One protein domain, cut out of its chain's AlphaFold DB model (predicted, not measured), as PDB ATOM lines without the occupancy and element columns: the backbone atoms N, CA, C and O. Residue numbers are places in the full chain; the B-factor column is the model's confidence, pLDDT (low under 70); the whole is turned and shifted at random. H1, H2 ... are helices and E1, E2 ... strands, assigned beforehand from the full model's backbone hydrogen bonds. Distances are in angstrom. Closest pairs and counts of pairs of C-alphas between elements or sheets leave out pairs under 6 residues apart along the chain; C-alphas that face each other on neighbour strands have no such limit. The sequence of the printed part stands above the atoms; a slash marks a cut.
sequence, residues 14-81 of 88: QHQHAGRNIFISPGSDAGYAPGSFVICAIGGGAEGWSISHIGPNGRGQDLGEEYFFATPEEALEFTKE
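What this domain is: This is residues 14 to 81 of the 88 residues of an uncharacterized protein of Paucibacter toxinivorans (UniProt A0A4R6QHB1). The model is one strongly twisted sheet of five strands with a single helix, H1, packed over one face, next to E1, E2, E3 and E4: two layers, a sheet and the helix on it. From edge to edge the strands' lines turn by 107 degrees. The printed part has 68 residues, in the order E1 E2 E3 E4 E5 H1; the sheet's order is E1, E2, E3, E4, E5, mixed, and the class is mixed, helices and strands. It is compact, with a radius of gyration of the C-alphas of 10.7 A, and rounded, spanning 29 by 21 by 20 A.

How they stand to each other: Inner strands E3, residues 37 to 42, and E4, residues 48 to 54, form an antiparallel hairpin; N 40 and O 50 are 2.8 A apart, within hydrogen-bond range. E5, residues 60 to 62, is an edge strand and forms a hairpin with E4, with N 61 and O 53 at 2.8 A. E3, E4 and E5 are a meander, each strand the antiparallel neighbour of the one before. E2, residues 20 to 25, is parallel to E3 at 15 degrees, with N 39 and O 23 at 2.8 A. E1, residues 14 to 17, is the other edge strand and forms an antiparallel hairpin with E2, with N 15 and O 22 at 2.8 A. H1, residues 72 to 81, is on the sheet; its closest C-alphas to E4 are Pro 72 and Trp 49, 6.2 A apart. In H1 every O i to N i+4 pair is within hydrogen-bond range. E1 and E5 are apart.

Where its parts are: E1 begins at C-alpha 14 (-17.187, 71.253, -30.533) and is 10.3 A long. E2 is 16.2 A, E3 15.8 A, E4 19.7 A and E5 5.9 A. H1, 14.4 A, ends at C-alpha 81 (-3.511, 61.963, -32.965).

The domain as a whole: The C-alphas farthest apart, Gly 19 and Ala 46, are 30.3 A apart. The printed part has no cut. The link E2 to E3, 11 residues, is long. Residues 62 to 67 have pLDDT under 70.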
ATOM      1  N   GLN A  14     -17.817  71.962 -31.654       85.50
ATOM      2  CA  GLN A  14     -17.187  71.253 -30.533       85.50
ATOM      3  C   GLN A  14     -17.062  69.765 -30.867       85.50
ATOM      4  O   GLN A  14     -18.035  69.132 -31.274       85.50
ATOM      5  N   HIS A  15     -15.885  69.206 -30.612       88.94
ATOM      6  CA  HIS A  15     -15.600  67.779 -30.679       88.94
ATOM      7  C   HIS A  15     -15.092  67.285 -29.323       88.94
ATOM      8  O   HIS A  15     -14.525  68.043 -28.537       88.94
ATOM      9  N   GLN A  16     -15.282  65.998 -29.049       90.44
ATOM     10  CA  GLN A  16     -14.691  65.337 -27.891       90.44
ATOM     11  C   GLN A  16     -13.909  64.114 -28.364       90.44
ATOM     12  O   GLN A  16     -14.414  63.327 -29.165       90.44
ATOM     13  N   HIS A  17     -12.681  63.960 -27.875       91.56
ATOM     14  CA  HIS A  17     -11.814  62.837 -28.216       91.56
ATOM     15  C   HIS A  17     -10.968  62.433 -27.004       91.56
ATOM     16  O   HIS A  17     -10.421  63.297 -26.322       91.56
ATOM     17  N   ALA A  18     -10.926  61.133 -26.695       89.00
ATOM     18  CA  ALA A  18     -10.225  60.567 -25.533       89.00
ATOM     19  C   ALA A  18     -10.474  61.324 -24.202       89.00
ATOM     20  O   ALA A  18      -9.571  61.532 -23.398       89.00
ATOM     21  N   GLY A  19     -11.712  61.784 -23.977       88.06
ATOM     22  CA  GLY A  19     -12.102  62.531 -22.772       88.06
ATOM     23  C   GLY A  19     -11.729  64.020 -22.767       88.06
ATOM     24  O   GLY A  19     -12.091  64.723 -21.825       88.06
ATOM     25  N   ARG A  20     -11.076  64.527 -23.818       88.56
ATOM     26  CA  ARG A  20     -10.701  65.940 -23.969       88.56
ATOM     27  C   ARG A  20     -11.616  66.656 -24.957       88.56
ATOM     28  O   ARG A  20     -12.108  66.054 -25.911       88.56
ATOM     29  N   ASN A  21     -11.848  67.944 -24.720       91.94
ATOM     30  CA  ASN A  21     -12.617  68.796 -25.628       91.94
ATOM     31  C   ASN A  21     -11.700  69.409 -26.688       91.94
ATOM     32  O   ASN A  21     -10.597  69.855 -26.371       91.94
ATOM     33  N   ILE A  22     -12.192  69.476 -27.920       92.56
ATOM     34  CA  ILE A  22     -11.562  70.163 -29.046       92.56
ATOM     35  C   ILE A  22     -12.573  71.168 -29.592       92.56
ATOM     36  O   ILE A  22     -13.728  70.821 -29.849       92.56
ATOM     37  N   PHE A  23     -12.152  72.407 -29.783       91.75
ATOM     38  CA  PHE A  23     -13.002  73.488 -30.260       91.75
ATOM     39  C   PHE A  23     -12.461  74.061 -31.559       91.75
ATOM     40  O   PHE A  23     -11.259  74.250 -31.680       91.75
ATOM     41  N   ILE A  24     -13.336  74.375 -32.512       89.75
ATOM     42  CA  ILE A  24     -12.951  75.072 -33.744       89.75
ATOM     43  C   ILE A  24     -13.438  76.519 -33.646       89.75
ATOM     44  O   ILE A  24     -14.643  76.781 -33.534       89.75
ATOM     45  N   SER A  25     -12.485  77.446 -33.673       87.75
ATOM     46  CA  SER A  25     -12.663  78.876 -33.442       87.75
ATOM     47  C   SER A  25     -12.243  79.688 -34.670       87.75
ATOM     48  O   SER A  25     -11.214  79.396 -35.282       87.75
ATOM     49  N   PRO A  26     -12.981  80.750 -35.033       81.81
ATOM     50  CA  PRO A  26     -12.621  81.612 -36.155       81.81
ATOM     51  C   PRO A  26     -11.430  82.551 -35.883       81.81
ATOM     52  O   PRO A  26     -11.119  83.353 -36.759       81.81
ATOM     53  N   GLY A  27     -10.776  82.491 -34.713       76.38
ATOM     54  CA  GLY A  27      -9.531  83.246 -34.516       76.38
ATOM     55  C   GLY A  27      -9.042  83.490 -33.089       76.38
ATOM     56  O   GLY A  27      -8.166  84.327 -32.913       76.38
ATOM     57  N   SER A  28      -9.592  82.837 -32.061       78.94
ATOM     58  CA  SER A  28      -9.070  82.985 -30.694       78.94
ATOM     59  C   SER A  28      -9.232  81.715 -29.873       78.94
ATOM     60  O   SER A  28     -10.273  81.059 -29.950       78.94
ATOM     61  N   ASP A  29      -8.218  81.418 -29.067       80.44
ATOM     62  CA  ASP A  29      -8.141  80.362 -28.054       80.44
ATOM     63  C   ASP A  29      -8.460  80.879 -26.634       80.44
ATOM     64  O   ASP A  29      -8.400  80.133 -25.652       80.44
ATOM     65  N   ALA A  30      -8.847  82.151 -26.500       81.06
ATOM     66  CA  ALA A  30      -9.221  82.737 -25.218       81.06
ATOM     67  C   ALA A  30     -10.615  82.282 -24.749       81.06
ATOM     68  O   ALA A  30     -11.553  82.156 -25.533       81.06
ATOM     69  N   GLY A  31     -10.769  82.096 -23.433       79.94
ATOM     70  CA  GLY A  31     -12.066  81.805 -22.806       79.94
ATOM     71  C   GLY A  31     -12.472  80.327 -22.803       79.94
ATOM     72  O   GLY A  31     -13.548  79.992 -22.310       79.94
ATOM     73  N   TYR A  32     -11.613  79.437 -23.300       83.75
ATOM     74  CA  TYR A  32     -11.844  77.996 -23.273       83.75
ATOM     75  C   TYR A  32     -11.405  77.354 -21.954       83.75
ATOM     76  O   TYR A  32     -10.541  77.858 -21.235       83.75
ATOM     77  N   ALA A  33     -12.022  76.218 -21.624       85.19
ATOM     78  CA  ALA A  33     -11.736  75.505 -20.387       85.19
ATOM     79  C   ALA A  33     -10.315  74.898 -20.401       85.19
ATOM     80  O   ALA A  33      -9.907  74.344 -21.427       85.19
ATOM     81  N   PRO A  34      -9.586  74.924 -19.269       87.94
ATOM     82  CA  PRO A  34      -8.305  74.235 -19.131       87.94
ATOM     83  C   PRO A  34      -8.358  72.764 -19.565       87.94
ATOM     84  O   PRO A  34      -9.344  72.072 -19.312       87.94
ATOM     85  N   GLY A  35      -7.291  72.291 -20.209       87.06
ATOM     86  CA  GLY A  35      -7.181  70.934 -20.759       87.06
ATOM     87  C   GLY A  35      -7.884  70.731 -22.107       87.06
ATOM     88  O   GLY A  35      -7.864  69.625 -22.647       87.06
ATOM     89  N   SER A  36      -8.510  71.779 -22.651       90.00
ATOM     90  CA  SER A  36      -9.098  71.749 -23.992       90.00
ATOM     91  C   SER A  36      -8.059  72.063 -25.064       90.00
ATOM     92  O   SER A  36      -7.055  72.729 -24.803       90.00
ATOM     93  N   PHE A  37      -8.344  71.636 -26.286       91.19
ATOM     94  CA  PHE A  37      -7.630  72.044 -27.490       91.19
ATOM     95  C   PHE A  37      -8.501  73.000 -28.296       91.19
ATOM     96  O   PHE A  37      -9.722  72.836 -28.350       91.19
ATOM     97  N   VAL A  38      -7.882  73.992 -28.924       90.75
ATOM     98  CA  VAL A  38      -8.568  74.955 -29.783       90.75
ATOM     99  C   VAL A  38      -7.857  75.025 -31.122       90.75
ATOM    100  O   VAL A  38      -6.652  75.227 -31.178       90.75
ATOM    101  N   ILE A  39      -8.621  74.847 -32.190       91.25
ATOM    102  CA  ILE A  39      -8.202  75.003 -33.576       91.25
ATOM    103  C   ILE A  39      -8.624  76.404 -34.009       91.25
ATOM    104  O   ILE A  39      -9.821  76.692 -34.080       91.25
ATOM    105  N   CYS A  40      -7.658  77.279 -34.263       89.00
ATOM    106  CA  CYS A  40      -7.882  78.697 -34.525       89.00
ATOM    107  C   CYS A  40      -7.653  79.023 -35.997       89.00
ATOM    108  O   CYS A  40      -6.617  78.685 -36.561       89.00
ATOM    109  N   ALA A  41      -8.608  79.714 -36.616       88.19
ATOM    110  CA  ALA A  41      -8.456  80.200 -37.980       88.19
ATOM    111  C   ALA A  41      -7.480  81.389 -38.034       88.19
ATOM    112  O   ALA A  41      -7.606  82.338 -37.259       88.19
ATOM    113  N   ILE A  42      -6.555  81.376 -38.992       84.75
ATOM    114  CA  ILE A  42      -5.584  82.451 -39.236       84.75
ATOM    115  C   ILE A  42      -6.049  83.232 -40.462       84.75
ATOM    116  O   ILE A  42      -6.455  82.642 -41.469       84.75
ATOM    117  N   GLY A  43      -6.100  84.561 -40.363       82.94
ATOM    118  CA  GLY A  43      -6.682  85.390 -41.423       82.94
ATOM    119  C   GLY A  43      -8.147  85.062 -41.712       82.94
ATOM    120  O   GLY A  43      -8.580  85.111 -42.862       82.94
ATOM    121  N   GLY A  44      -8.903  84.619 -40.700       80.00
ATOM    122  CA  GLY A  44     -10.268  84.110 -40.880       80.00
ATOM    123  C   GLY A  44     -10.347  82.743 -41.579       80.00
ATOM    124  O   GLY A  44     -11.413  82.380 -42.075       80.00
ATOM    125  N   GLY A  45      -9.237  81.998 -41.626       80.69
ATOM    126  CA  GLY A  45      -9.113  80.669 -42.235       80.69
ATOM    127  C   GLY A  45      -8.509  80.682 -43.638       80.69
ATOM    128  O   GLY A  45      -8.296  79.618 -44.208       80.69
ATOM    129  N   ALA A  46      -8.228  81.864 -44.197       83.12
ATOM    130  CA  ALA A  46      -7.581  82.001 -45.501       83.12
ATOM    131  C   ALA A  46      -6.073  81.711 -45.447       83.12
ATOM    132  O   ALA A  46      -5.500  81.257 -46.434       83.12
ATOM    133  N   GLU A  47      -5.441  81.977 -44.305       83.81
ATOM    134  CA  GLU A  47      -4.002  81.777 -44.093       83.81
ATOM    135  C   GLU A  47      -3.703  80.410 -43.455       83.81
ATOM    136  O   GLU A  47      -2.544  80.033 -43.309       83.81
ATOM    137  N   GLY A  48      -4.750  79.656 -43.103       88.44
ATOM    138  CA  GLY A  48      -4.671  78.334 -42.495       88.44
ATOM    139  C   GLY A  48      -5.251  78.293 -41.085       88.44
ATOM    140  O   GLY A  48      -6.042  79.154 -40.684       88.44
ATOM    141  N   TRP A  49      -4.870  77.254 -40.349       89.75
ATOM    142  CA  TRP A  49      -5.370  76.945 -39.014       89.75
ATOM    143  C   TRP A  49      -4.221  76.552 -38.089       89.75
ATOM    144  O   TRP A  49      -3.333  75.816 -38.511       89.75
ATOM    145  N   SER A  50      -4.251  77.019 -36.843       88.81
ATOM    146  CA  SER A  50      -3.306  76.637 -35.783       88.81
ATOM    147  C   SER A  50      -4.002  75.855 -34.672       88.81
ATOM    148  O   SER A  50      -5.231  75.852 -34.580       88.81
ATOM    149  N   ILE A  51      -3.218  75.190 -33.820       90.06
ATOM    150  CA  ILE A  51      -3.715  74.426 -32.671       90.06
ATOM    151  C   ILE A  51      -3.096  74.976 -31.387       90.06
ATOM    152  O   ILE A  51      -1.877  75.002 -31.219       90.06
ATOM    153  N   SER A  52      -3.945  75.329 -30.430       89.06
ATOM    154  CA  SER A  52      -3.545  75.773 -29.098       89.06
ATOM    155  C   SER A  52      -4.054  74.795 -28.043       89.06
ATOM    156  O   SER A  52      -5.202  74.349 -28.086       89.06
ATOM    157  N   HIS A  53      -3.217  74.475 -27.058       89.62
ATOM    158  CA  HIS A  53      -3.641  73.718 -25.880       89.62
ATOM    159  C   HIS A  53      -3.827  74.658 -24.701       89.62
ATOM    160  O   HIS A  53      -2.915  75.389 -24.309       89.62
ATOM    161  N   ILE A  54      -5.015  74.623 -24.108       88.50
ATOM    162  CA  ILE A  54      -5.350  75.483 -22.984       88.50
ATOM    163  C   ILE A  54      -4.727  74.906 -21.721       88.50
ATOM    164  O   ILE A  54      -5.185  73.904 -21.171       88.50
ATOM    165  N   GLY A  55      -3.675  75.564 -21.244       83.38
ATOM    166  CA  GLY A  55      -2.995  75.176 -20.020       83.38
ATOM    167  C   GLY A  55      -3.889  75.309 -18.776       83.38
ATOM    168  O   GLY A  55      -4.960  75.920 -18.819       83.38
ATOM    169  N   PRO A  56      -3.421  74.814 -17.616       82.00
ATOM    170  CA  PRO A  56      -4.170  74.833 -16.351       82.00
ATOM    171  C   PRO A  56      -4.597  76.241 -15.904       82.00
ATOM    172  O   PRO A  56      -5.574  76.394 -15.178       82.00
ATOM    173  N   ASN A  57      -3.901  77.276 -16.378       79.69
ATOM    174  CA  ASN A  57      -4.187  78.677 -16.071       79.69
ATOM    175  C   ASN A  57      -5.237  79.308 -17.009       79.69
ATOM    176  O   ASN A  57      -5.428  80.522 -16.964       79.69
ATOM    177  N   GLY A  58      -5.866  78.526 -17.895       71.56
ATOM    178  CA  GLY A  58      -6.841  79.033 -18.870       71.56
ATOM    179  C   GLY A  58      -6.221  79.881 -19.984       71.56
ATOM    180  O   GLY A  58      -6.918  80.655 -20.631       71.56
ATOM    181  N   ARG A  59      -4.904  79.773 -20.182       71.56
ATOM    182  CA  ARG A  59      -4.177  80.416 -21.280       71.56
ATOM    183  C   ARG A  59      -3.794  79.360 -22.300       71.56
ATOM    184  O   ARG A  59      -3.230  78.337 -21.900       71.56
ATOM    185  N   GLY A  60      -4.073  79.608 -23.576       71.19
ATOM    186  CA  GLY A  60      -3.504  78.793 -24.633       71.19
ATOM    187  C   GLY A  60      -1.994  78.910 -24.617       71.19
ATOM    188  O   GLY A  60      -1.418  79.995 -24.529       71.19
ATOM    189  N   GLN A  61      -1.358  77.753 -24.624       72.50
ATOM    190  CA  GLN A  61      -0.012  77.632 -25.130       72.50
ATOM    191  C   GLN A  61      -0.176  77.186 -26.568       72.50
ATOM    192  O   GLN A  61      -0.785  76.144 -26.838       72.50
ATOM    193  N   ASP A  62       0.302  78.024 -27.477       64.88
ATOM    194  CA  ASP A  62       0.406  77.640 -28.866       64.88
ATOM    195  C   ASP A  62       1.323  76.413 -28.939       64.88
ATOM    196  O   ASP A  62       2.435  76.423 -28.401       64.88
ATOM    197  N   LEU A  63       0.799  75.305 -29.469       65.62
ATOM    198  CA  LEU A  63       1.549  74.050 -29.547       65.62
ATOM    199  C   LEU A  63       2.421  73.978 -30.801       65.62
ATOM    200  O   LEU A  63       3.092  72.968 -31.021       65.62
ATOM    201  N   GLY A  64       2.464  75.047 -31.592       54.66
ATOM    202  CA  GLY A  64       3.430  75.184 -32.655       54.66
ATOM    203  C   GLY A  64       3.153  76.406 -33.501       54.66
ATOM    204  O   GLY A  64       2.339  76.352 -34.420       54.66
ATOM    205  N   GLU A  65       3.976  77.430 -33.287       55.41
ATOM    206  CA  GLU A  65       4.111  78.584 -34.179       55.41
ATOM    207  C   GLU A  65       4.537  78.152 -35.609       55.41
ATOM    208  O   GLU A  65       4.571  78.974 -36.519       55.41
ATOM    209  N   GLU A  66       4.836  76.860 -35.821       54.44
ATOM    210  CA  GLU A  66       5.198  76.216 -37.091       54.44
ATOM    211  C   GLU A  66       4.133  75.262 -37.679       54.44
ATOM    212  O   GLU A  66       4.273  74.860 -38.836       54.44
ATOM    213  N   TYR A  67       3.071  74.890 -36.947       62.81
ATOM    214  CA  TYR A  67       2.059  73.947 -37.456       62.81
ATOM    215  C   TYR A  67       0.834  74.684 -38.004       62.81
ATOM    216  O   TYR A  67      -0.155  74.907 -37.305       62.81
ATOM    217  N   PHE A  68       0.909  75.034 -39.289       79.25
ATOM    218  CA  PHE A  68      -0.194  75.615 -40.050       79.25
ATOM    219  C   PHE A  68      -0.874  74.549 -40.913       79.25
ATOM    220  O   PHE A  68      -0.250  73.961 -41.797       79.25
ATOM    221  N   PHE A  69      -2.162  74.314 -40.673       88.19
ATOM    222  CA  PHE A  69      -2.983  73.384 -41.453       88.19
ATOM    223  C   PHE A  69      -3.769  74.137 -42.524       88.19
ATOM    224  O   PHE A  69      -4.239  75.253 -42.287       88.19
ATOM    225  N   ALA A  70      -3.947  73.531 -43.699       87.19
ATOM    226  CA  ALA A  70      -4.702  74.156 -44.784       87.19
ATOM    227  C   ALA A  70      -6.211  74.181 -44.487       87.19
ATOM    228  O   ALA A  70      -6.910  75.111 -44.894       87.19
ATOM    229  N   THR A  71      -6.709  73.187 -43.748       89.56
ATOM    230  CA  THR A  71      -8.130  73.038 -43.412       89.56
ATOM    231  C   THR A  71      -8.355  72.778 -41.916       89.56
ATOM    232  O   THR A  71      -7.472  72.239 -41.239       89.56
ATOM    233  N   PRO A  72      -9.536  73.134 -41.365       89.00
ATOM    234  CA  PRO A  72      -9.859  72.821 -39.976       89.00
ATOM    235  C   PRO A  72     -10.025  71.314 -39.742       89.00
ATOM    236  O   PRO A  72      -9.804  70.849 -38.625       89.00
ATOM    237  N   GLU A  73     -10.397  70.542 -40.767       91.12
ATOM    238  CA  GLU A  73     -10.509  69.086 -40.691       91.12
ATOM    239  C   GLU A  73      -9.140  68.418 -40.517       91.12
ATOM    240  O   GLU A  73      -8.997  67.554 -39.655       91.12
ATOM    241  N   GLU A  74      -8.119  68.846 -41.266       91.19
ATOM    242  CA  GLU A  74      -6.744  68.353 -41.090       91.19
ATOM    243  C   GLU A  74      -6.205  68.684 -39.696       91.19
ATOM    244  O   GLU A  74      -5.643  67.817 -39.026       91.19
ATOM    245  N   ALA A  75      -6.436  69.915 -39.228       91.19
ATOM    246  CA  ALA A  75      -6.068  70.317 -37.872       91.19
ATOM    247  C   ALA A  75      -6.786  69.465 -36.812       91.19
ATOM    248  O   ALA A  75      -6.198  69.114 -35.788       91.19
ATOM    249  N   LEU A  76      -8.053  69.109 -37.047       92.31
ATOM    250  CA  LEU A  76      -8.834  68.269 -36.143       92.31
ATOM    251  C   LEU A  76      -8.297  66.842 -36.071       92.31
ATOM    252  O   LEU A  76      -8.161  66.319 -34.965       92.31
ATOM    253  N   GLU A  77      -7.994  66.220 -37.209       92.81
ATOM    254  CA  GLU A  77      -7.421  64.872 -37.228       92.81
ATOM    255  C   GLU A  77      -6.060  64.851 -36.529       92.81
ATOM    256  O   GLU A  77      -5.868  64.061 -35.603       92.81
ATOM    257  N   PHE A  78      -5.181  65.808 -36.839       91.62
ATOM    258  CA  PHE A  78      -3.892  65.921 -36.159       91.62
ATOM    259  C   PHE A  78      -4.045  66.160 -34.650       91.62
ATOM    260  O   PHE A  78      -3.325  65.574 -33.843       91.62
ATOM    261  N   THR A  79      -5.010  66.990 -34.233       91.56
ATOM    262  CA  THR A  79      -5.281  67.224 -32.802       91.56
ATOM    263  C   THR A  79      -5.668  65.927 -32.091       91.56
ATOM    264  O   THR A  79      -5.257  65.712 -30.951       91.56
ATOM    265  N   LYS A  80      -6.448  65.052 -32.737       92.69
ATOM    266  CA  LYS A  80      -6.816  63.748 -32.165       92.69
ATOM    267  C   LYS A  80      -5.590  62.858 -31.998       92.69
ATOM    268  O   LYS A  80      -5.362  62.384 -30.890       92.69
ATOM    269  N   GLU A  81      -4.765  62.729 -33.037       91.88
ATOM    270  CA  GLU A  81      -3.511  61.963 -32.965       91.88
ATOM    271  C   GLU A  81      -2.592  62.497 -31.856       91.88
ATOM    272  O   GLU A  81      -2.025  61.735 -31.073       91.88
TER     273      GLU A  81